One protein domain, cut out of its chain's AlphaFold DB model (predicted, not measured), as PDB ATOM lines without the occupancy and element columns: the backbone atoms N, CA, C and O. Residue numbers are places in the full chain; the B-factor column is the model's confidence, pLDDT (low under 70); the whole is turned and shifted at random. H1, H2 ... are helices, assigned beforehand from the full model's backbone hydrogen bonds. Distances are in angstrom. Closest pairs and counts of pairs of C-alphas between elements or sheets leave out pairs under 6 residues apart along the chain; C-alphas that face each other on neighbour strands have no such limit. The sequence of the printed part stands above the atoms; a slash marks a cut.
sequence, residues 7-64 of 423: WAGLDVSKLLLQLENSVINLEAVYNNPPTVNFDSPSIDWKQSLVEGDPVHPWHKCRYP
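Overview. This is residues 7 to 64 of the 423 residues of an uncharacterized protein of Cadophora sp. DSE1049 (UniProt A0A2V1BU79). One long helix, H1, makes much of the length of a slender rod; past residue 31, the last of H1, a link of 10 residues runs out to the short helix H2, and the unnamed tail after H2, residues 48 to 64, folds back beside the middle of H1. Residues 7 to 13 stick out at one end of the rod, and residues 38 to 43 at the other. The printed part has 58 residues with two named helices, H1 then H2, and no named strand; the class is all helix, though under half of the residues, 25 of 58, are in named elements. The whole is loose, with a radius of gyration of the C-alphas of 14.6 A, and spans 52 by 20 by 16 A.

Arrangement. H1, residues 13 to 31, and H2, residues 42 to 47, are apart, with no C-alpha of the one within 8 A of the other. The link between them has 10 residues and is short but not tight. In both helices every O i to N i+4 pair is within hydrogen-bond range. After H2, residues 48 to 64 hold no named element; their C-alphas lie 1 to 13 A from the mean of all C-alphas.

Along the chain. H1 begins with C-alpha 13 at (-21.530, -47.961, -54.166) and ends with C-alpha 31 at (-10.724, -38.238, -31.268), 27.1 A from first to last C-alpha. H2 measures 8.9 A and ends with C-alpha 47 at (-0.053, -48.832, -33.487). In the tail, C-alpha 61 is at (-10.078, -48.186, -44.631), while C-alpha 22 of H1 is at (-12.010, -44.927, -43.918).

Size, cuts and confidence. The C-alphas of Gly 9 and Asp 39 are the two farthest apart, at 52.1 A. Without the stretches that stand free, the body has 45 residues and spans 38 by 20 by 14 A. The printed part has no cut. Its mean pLDDT is 90.8, and residues 7 to 9 are under 70.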
ATOM      1  N   TRP A   7     -20.293 -43.445 -61.826       60.66
ATOM      2  CA  TRP A   7     -19.166 -42.712 -62.419       60.66
ATOM      3  C   TRP A   7     -18.739 -43.405 -63.706       60.66
ATOM      4  O   TRP A   7     -18.364 -44.572 -63.675       60.66
ATOM      5  N   ALA A   8     -18.862 -42.719 -64.846       67.31
ATOM      6  CA  ALA A   8     -18.546 -43.285 -66.163       67.31
ATOM      7  C   ALA A   8     -19.212 -44.659 -66.437       67.31
ATOM      8  O   ALA A   8     -18.633 -45.524 -67.085       67.31
ATOM      9  N   GLY A   9     -20.428 -44.879 -65.914       67.12
ATOM     10  CA  GLY A   9     -21.163 -46.145 -66.056       67.12
ATOM     11  C   GLY A   9     -20.803 -47.243 -65.046       67.12
ATOM     12  O   GLY A   9     -21.412 -48.308 -65.090       67.12
ATOM     13  N   LEU A  10     -19.874 -46.991 -64.120       73.19
ATOM     14  CA  LEU A  10     -19.467 -47.930 -63.073       73.19
ATOM     15  C   LEU A  10     -20.324 -47.763 -61.811       73.19
ATOM     16  O   LEU A  10     -20.608 -46.637 -61.391       73.19
ATOM     17  N   ASP A  11     -20.703 -48.883 -61.193       78.06
ATOM     18  CA  ASP A  11     -21.263 -48.896 -59.840       78.06
ATOM     19  C   ASP A  11     -20.138 -48.673 -58.823       78.06
ATOM     20  O   ASP A  11     -19.243 -49.503 -58.663       78.06
ATOM     21  N   VAL A  12     -20.183 -47.529 -58.138       83.38
ATOM     22  CA  VAL A  12     -19.189 -47.138 -57.130       83.38
ATOM     23  C   VAL A  12     -19.724 -47.249 -55.700       83.38
ATOM     24  O   VAL A  12     -19.064 -46.797 -54.765       83.38
ATOM     25  N   SER A  13     -20.884 -47.878 -55.487       86.12
ATOM     26  CA  SER A  13     -21.530 -47.961 -54.166       86.12
ATOM     27  C   SER A  13     -20.612 -48.588 -53.113       86.12
ATOM     28  O   SER A  13     -20.423 -48.038 -52.029       86.12
ATOM     29  N   LYS A  14     -19.933 -49.689 -53.463       86.94
ATOM     30  CA  LYS A  14     -18.963 -50.352 -52.574       86.94
ATOM     31  C   LYS A  14     -17.741 -49.474 -52.267       86.94
ATOM     32  O   LYS A  14     -17.206 -49.551 -51.165       86.94
ATOM     33  N   LEU A  15     -17.296 -48.649 -53.217       87.88
ATOM     34  CA  LEU A  15     -16.167 -47.732 -53.014       87.88
ATOM     35  C   LEU A  15     -16.527 -46.611 -52.044       87.88
ATOM     36  O   LEU A  15     -15.703 -46.235 -51.212       87.88
ATOM     37  N   LEU A  16     -17.762 -46.115 -52.132       89.81
ATOM     38  CA  LEU A  16     -18.284 -45.096 -51.229       89.81
ATOM     39  C   LEU A  16     -18.437 -45.644 -49.806       89.81
ATOM     40  O   LEU A  16     -17.974 -44.994 -48.877       89.81
ATOM     41  N   LEU A  17     -18.934 -46.875 -49.636       93.25
ATOM     42  CA  LEU A  17     -18.953 -47.545 -48.324       93.25
ATOM     43  C   LEU A  17     -17.542 -47.735 -47.744       93.25
ATOM     44  O   LEU A  17     -17.321 -47.564 -46.549       93.25
ATOM     45  N   GLN A  18     -16.563 -48.076 -48.584       93.31
ATOM     46  CA  GLN A  18     -15.165 -48.183 -48.155       93.31
ATOM     47  C   GLN A  18     -14.579 -46.824 -47.767       93.31
ATOM     48  O   GLN A  18     -13.760 -46.753 -46.854       93.31
ATOM     49  N   LEU A  19     -14.965 -45.751 -48.464       93.31
ATOM     50  CA  LEU A  19     -14.503 -44.401 -48.157       93.31
ATOM     51  C   LEU A  19     -15.098 -43.924 -46.833       93.31
ATOM     52  O   LEU A  19     -14.357 -43.467 -45.971       93.31
ATOM     53  N   GLU A  20     -16.401 -44.117 -46.643       95.19
ATOM     54  CA  GLU A  20     -17.100 -43.846 -45.385       95.19
ATOM     55  C   GLU A  20     -16.466 -44.624 -44.223       95.19
ATOM     56  O   GLU A  20     -16.138 -44.043 -43.192       95.19
ATOM     57  N   ASN A  21     -16.157 -45.907 -44.427       95.81
ATOM     58  CA  ASN A  21     -15.409 -46.707 -43.456       95.81
ATOM     59  C   ASN A  21     -14.023 -46.113 -43.131       95.81
ATOM     60  O   ASN A  21     -13.621 -46.096 -41.968       95.81
ATOM     61  N   SER A  22     -13.293 -45.612 -44.133       94.94
ATOM     62  CA  SER A  22     -12.010 -44.927 -43.918       94.94
ATOM     63  C   SER A  22     -12.181 -43.666 -43.071       94.94
ATOM     64  O   SER A  22     -11.387 -43.446 -42.160       94.94
ATOM     65  N   VAL A  23     -13.215 -42.865 -43.345       95.38
ATOM     66  CA  VAL A  23     -13.514 -41.624 -42.613       95.38
ATOM     67  C   VAL A  23     -13.861 -41.919 -41.157       95.38
ATOM     68  O   VAL A  23     -13.269 -41.312 -40.273       95.38
ATOM     69  N   ILE A  24     -14.735 -42.895 -40.893       95.75
ATOM     70  CA  ILE A  24     -15.123 -43.280 -39.524       95.75
ATOM     71  C   ILE A  24     -13.901 -43.751 -38.722       95.75
ATOM     72  O   ILE A  24     -13.696 -43.341 -37.579       95.75
ATOM     73  N   ASN A  25     -13.057 -44.601 -39.318       94.56
ATOM     74  CA  ASN A  25     -11.839 -45.070 -38.655       94.56
ATOM     75  C   ASN A  25     -10.832 -43.931 -38.420       94.56
ATOM     76  O   ASN A  25     -10.126 -43.947 -37.415       94.56
ATOM     77  N   LEU A  26     -10.747 -42.957 -39.329       94.31
ATOM     78  CA  LEU A  26      -9.888 -41.786 -39.172       94.31
ATOM     79  C   LEU A  26     -10.400 -40.856 -38.059       94.31
ATOM     80  O   LEU A  26      -9.620 -40.460 -37.196       94.31
ATOM     81  N   GLU A  27     -11.703 -40.571 -38.029       95.19
ATOM     82  CA  GLU A  27     -12.359 -39.773 -36.985       95.19
ATOM     83  C   GLU A  27     -12.121 -40.372 -35.593       95.19
ATOM     84  O   GLU A  27     -11.715 -39.666 -34.669       95.19
ATOM     85  N   ALA A  28     -12.287 -41.689 -35.450       93.38
ATOM     86  CA  ALA A  28     -12.023 -42.384 -34.192       93.38
ATOM     87  C   ALA A  28     -10.572 -42.205 -33.708       93.38
ATOM     88  O   ALA A  28     -10.336 -42.086 -32.506       93.38
ATOM     89  N   VAL A  29      -9.606 -42.164 -34.633       93.44
ATOM     90  CA  VAL A  29      -8.192 -41.966 -34.298       93.44
ATOM     91  C   VAL A  29      -7.900 -40.510 -33.938       93.44
ATOM     92  O   VAL A  29      -7.196 -40.287 -32.962       93.44
ATOM     93  N   TYR A  30      -8.463 -39.514 -34.628       94.50
ATOM     94  CA  TYR A  30      -8.283 -38.105 -34.232       94.50
ATOM     95  C   TYR A  30      -8.950 -37.762 -32.898       94.50
ATOM     96  O   TYR A  30      -8.437 -36.924 -32.162       94.50
ATOM     97  N   ASN A  31     -10.066 -38.414 -32.564       94.69
ATOM     98  CA  ASN A  31     -10.724 -38.238 -31.268       94.69
ATOM     99  C   ASN A  31      -9.914 -38.836 -30.105       94.69
ATOM    100  O   ASN A  31     -10.117 -38.455 -28.954       94.69
ATOM    101  N   ASN A  32      -9.008 -39.773 -30.391       91.31
ATOM    102  CA  ASN A  32      -8.128 -40.388 -29.405       91.31
ATOM    103  C   ASN A  32      -6.748 -40.676 -30.022       91.31
ATOM    104  O   ASN A  32      -6.427 -41.843 -30.295       91.31
ATOM    105  N   PRO A  33      -5.954 -39.624 -30.295       91.44
ATOM    106  CA  PRO A  33      -4.713 -39.768 -31.032       91.44
ATOM    107  C   PRO A  33      -3.720 -40.606 -30.219       91.44
ATOM    108  O   PRO A  33      -3.565 -40.392 -29.013       91.44
ATOM    109  N   PRO A  34      -3.047 -41.581 -30.849       93.00
ATOM    110  CA  PRO A  34      -2.013 -42.345 -30.179       93.00
ATOM    111  C   PRO A  34      -0.845 -41.430 -29.815       93.00
ATOM    112  O   PRO A  34      -0.451 -40.562 -30.591       93.00
ATOM    113  N   THR A  35      -0.261 -41.665 -28.646       92.50
ATOM    114  CA  THR A  35       0.940 -40.971 -28.189       92.50
ATOM    115  C   THR A  35       2.091 -41.959 -28.087       92.50
ATOM    116  O   THR A  35       1.935 -43.076 -27.593       92.50
ATOM    117  N   VAL A  36       3.252 -41.544 -28.581       96.69
ATOM    118  CA  VAL A  36       4.511 -42.284 -28.487       96.69
ATOM    119  C   VAL A  36       5.626 -41.326 -28.096       96.69
ATOM    120  O   VAL A  36       5.556 -40.127 -28.350       96.69
ATOM    121  N   ASN A  37       6.650 -41.868 -27.455       96.25
ATOM    122  CA  ASN A  37       7.918 -41.203 -27.207       96.25
ATOM    123  C   ASN A  37       9.060 -42.129 -27.644       96.25
ATOM    124  O   ASN A  37       8.837 -43.290 -28.003       96.25
ATOM    125  N   PHE A  38      10.290 -41.625 -27.616       96.25
ATOM    126  CA  PHE A  38      11.458 -42.377 -28.069       96.25
ATOM    127  C   PHE A  38      11.667 -43.725 -27.351       96.25
ATOM    128  O   PHE A  38      12.160 -44.680 -27.956       96.25
ATOM    129  N   ASP A  39      11.236 -43.838 -26.093       95.19
ATOM    130  CA  ASP A  39      11.333 -45.059 -25.286       95.19
ATOM    131  C   ASP A  39      10.103 -45.969 -25.386       95.19
ATOM    132  O   ASP A  39      10.081 -47.050 -24.790       95.19
ATOM    133  N   SER A  40       9.079 -45.578 -26.151       96.56
ATOM    134  CA  SER A  40       7.902 -46.414 -26.360       96.56
ATOM    135  C   SER A  40       8.282 -47.760 -27.002       96.56
ATOM    136  O   SER A  40       9.076 -47.802 -27.948       96.56
ATOM    137  N   PRO A  41       7.683 -48.875 -26.545       93.94
ATOM    138  CA  PRO A  41       7.828 -50.180 -27.178       93.94
ATOM    139  C   PRO A  41       7.566 -50.145 -28.690       93.94
ATOM    140  O   PRO A  41       6.688 -49.432 -29.172       93.94
ATOM    141  N   SER A  42       8.265 -50.993 -29.455       93.94
ATOM    142  CA  SER A  42       8.130 -51.031 -30.924       93.94
ATOM    143  C   SER A  42       6.690 -51.279 -31.396       93.94
ATOM    144  O   SER A  42       6.262 -50.769 -32.431       93.94
ATOM    145  N   ILE A  43       5.912 -52.059 -30.645       95.50
ATOM    146  CA  ILE A  43       4.495 -52.289 -30.938       95.50
ATOM    147  C   ILE A  43       3.637 -51.021 -30.806       95.50
ATOM    148  O   ILE A  43       2.700 -50.862 -31.586       95.50
ATOM    149  N   ASP A  44       3.976 -50.100 -29.906       96.75
ATOM    150  CA  ASP A  44       3.232 -48.851 -29.727       96.75
ATOM    151  C   ASP A  44       3.459 -47.934 -30.934       96.75
ATOM    152  O   ASP A  44       2.495 -47.453 -31.520       96.75
ATOM    153  N   TRP A  45       4.699 -47.846 -31.426       97.50
ATOM    154  CA  TRP A  45       5.026 -47.204 -32.706       97.50
ATOM    155  C   TRP A  45       4.285 -47.823 -33.899       97.50
ATOM    156  O   TRP A  45       3.818 -47.128 -34.797       97.50
ATOM    157  N   LYS A  46       4.123 -49.150 -33.936       95.88
ATOM    158  CA  LYS A  46       3.357 -49.815 -35.009       95.88
ATOM    159  C   LYS A  46       1.854 -49.517 -34.931       95.88
ATOM    160  O   LYS A  46       1.179 -49.624 -35.959       95.88
ATOM    161  N   GLN A  47       1.346 -49.180 -33.748       95.88
ATOM    162  CA  GLN A  47      -0.053 -48.832 -33.487       95.88
ATOM    163  C   GLN A  47      -0.292 -47.312 -33.422       95.88
ATOM    164  O   GLN A  47      -1.436 -46.903 -33.223       95.88
ATOM    165  N   SER A  48       0.739 -46.483 -33.635       96.12
ATOM    166  CA  SER A  48       0.636 -45.022 -33.556       96.12
ATOM    167  C   SER A  48       0.352 -44.320 -34.882       96.12
ATOM    168  O   SER A  48       0.240 -43.100 -34.904       96.12
ATOM    169  N   LEU A  49       0.194 -45.069 -35.979       94.06
ATOM    170  CA  LEU A  49      -0.167 -44.492 -37.275       94.06
ATOM    171  C   LEU A  49      -1.539 -43.814 -37.200       94.06
ATOM    172  O   LEU A  49      -2.551 -44.485 -36.964       94.06
ATOM    173  N   VAL A  50      -1.575 -42.513 -37.460       92.69
ATOM    174  CA  VAL A  50      -2.755 -41.650 -37.468       92.69
ATOM    175  C   VAL A  50      -3.381 -41.634 -38.851       92.69
ATOM    176  O   VAL A  50      -4.505 -42.116 -39.003       92.69
ATOM    177  N   GLU A  51      -2.644 -41.198 -39.866       89.50
ATOM    178  CA  GLU A  51      -3.163 -41.008 -41.222       89.50
ATOM    179  C   GLU A  51      -2.777 -42.188 -42.117       89.50
ATOM    180  O   GLU A  51      -3.638 -42.745 -42.800       89.50
ATOM    181  N   GLY A  52      -1.543 -42.684 -42.022       87.19
ATOM    182  CA  GLY A  52      -1.055 -43.793 -42.836       87.19
ATOM    183  C   GLY A  52      -0.521 -43.325 -44.192       87.19
ATOM    184  O   GLY A  52       0.378 -42.500 -44.252       87.19
ATOM    185  N   ASP A  53      -1.010 -43.907 -45.291       87.31
ATOM    186  CA  ASP A  53      -0.501 -43.612 -46.640       87.31
ATOM    187  C   ASP A  53      -0.989 -42.228 -47.136       87.31
ATOM    188  O   ASP A  53      -2.189 -42.068 -47.378       87.31
ATOM    189  N   PRO A  54      -0.093 -41.241 -47.342       85.62
ATOM    190  CA  PRO A  54      -0.471 -39.855 -47.627       85.62
ATOM    191  C   PRO A  54      -1.072 -39.637 -49.023       85.62
ATOM    192  O   PRO A  54      -1.597 -38.557 -49.303       85.62
ATOM    193  N   VAL A  55      -0.985 -40.619 -49.927       86.56
ATOM    194  CA  VAL A  55      -1.486 -40.504 -51.310       86.56
ATOM    195  C   VAL A  55      -2.656 -41.442 -51.602       86.56
ATOM    196  O   VAL A  55      -3.171 -41.472 -52.725       86.56
ATOM    197  N   HIS A  56      -3.114 -42.198 -50.603       89.75
ATOM    198  CA  HIS A  56      -4.178 -43.176 -50.761       89.75
ATOM    199  C   HIS A  56      -5.502 -42.670 -50.152       89.75
ATOM    200  O   HIS A  56      -5.638 -42.663 -48.938       89.75
ATOM    201  N   PRO A  57      -6.571 -42.382 -50.924       89.00
ATOM    202  CA  PRO A  57      -7.809 -41.809 -50.362       89.00
ATOM    203  C   PRO A  57      -8.514 -42.669 -49.295       89.00
ATOM    204  O   PRO A  57      -9.204 -42.156 -48.427       89.00
ATOM    205  N   TRP A  58      -8.322 -43.990 -49.338       92.44
ATOM    206  CA  TRP A  58      -8.790 -44.947 -48.321       92.44
ATOM    207  C   TRP A  58      -7.701 -45.359 -47.311       92.44
ATOM    208  O   TRP A  58      -7.611 -46.530 -46.935       92.44
ATOM    209  N   HIS A  59      -6.821 -44.434 -46.932       91.31
ATOM    210  CA  HIS A  59      -5.631 -44.685 -46.108       91.31
ATOM    211  C   HIS A  59      -5.930 -45.308 -44.727       91.31
ATOM    212  O   HIS A  59      -5.090 -46.033 -44.193       91.31
ATOM    213  N   LYS A  60      -7.148 -45.131 -44.187       93.06
ATOM    214  CA  LYS A  60      -7.621 -45.775 -42.940       93.06
ATOM    215  C   LYS A  60      -8.773 -46.759 -43.140       93.06
ATOM    216  O   LYS A  60      -9.406 -47.160 -42.167       93.06
ATOM    217  N   CYS A  61      -9.041 -47.191 -44.370       93.62
ATOM    218  CA  CYS A  61     -10.078 -48.186 -44.631       93.62
ATOM    219  C   CYS A  61      -9.711 -49.547 -44.030       93.62
ATOM    220  O   CYS A  61      -8.599 -50.050 -44.219       93.62
ATOM    221  N   ARG A  62     -10.679 -50.129 -43.320       93.81
ATOM    222  CA  ARG A  62     -10.649 -51.449 -42.680       93.81
ATOM    223  C   ARG A  62     -11.947 -52.200 -42.987       93.81
ATOM    224  O   ARG A  62     -12.512 -52.858 -42.129       93.81
ATOM    225  N   TYR A  63     -12.434 -52.109 -44.219       94.38
ATOM    226  CA  TYR A  63     -13.765 -52.593 -44.585       94.38
ATOM    227  C   TYR A  63     -13.893 -54.131 -44.514       94.38
ATOM    228  O   TYR A  63     -13.029 -54.823 -45.067       94.38
ATOM    229  N   PRO A  64     -14.989 -54.681 -43.946       94.44
ATOM    230  CA  PRO A  64     -16.202 -53.983 -43.478       94.44
ATOM    231  C   PRO A  64     -16.156 -53.482 -42.025       94.44
ATOM    232  O   PRO A  64     -17.122 -52.890 -41.555       94.44
TER     233      PRO A  64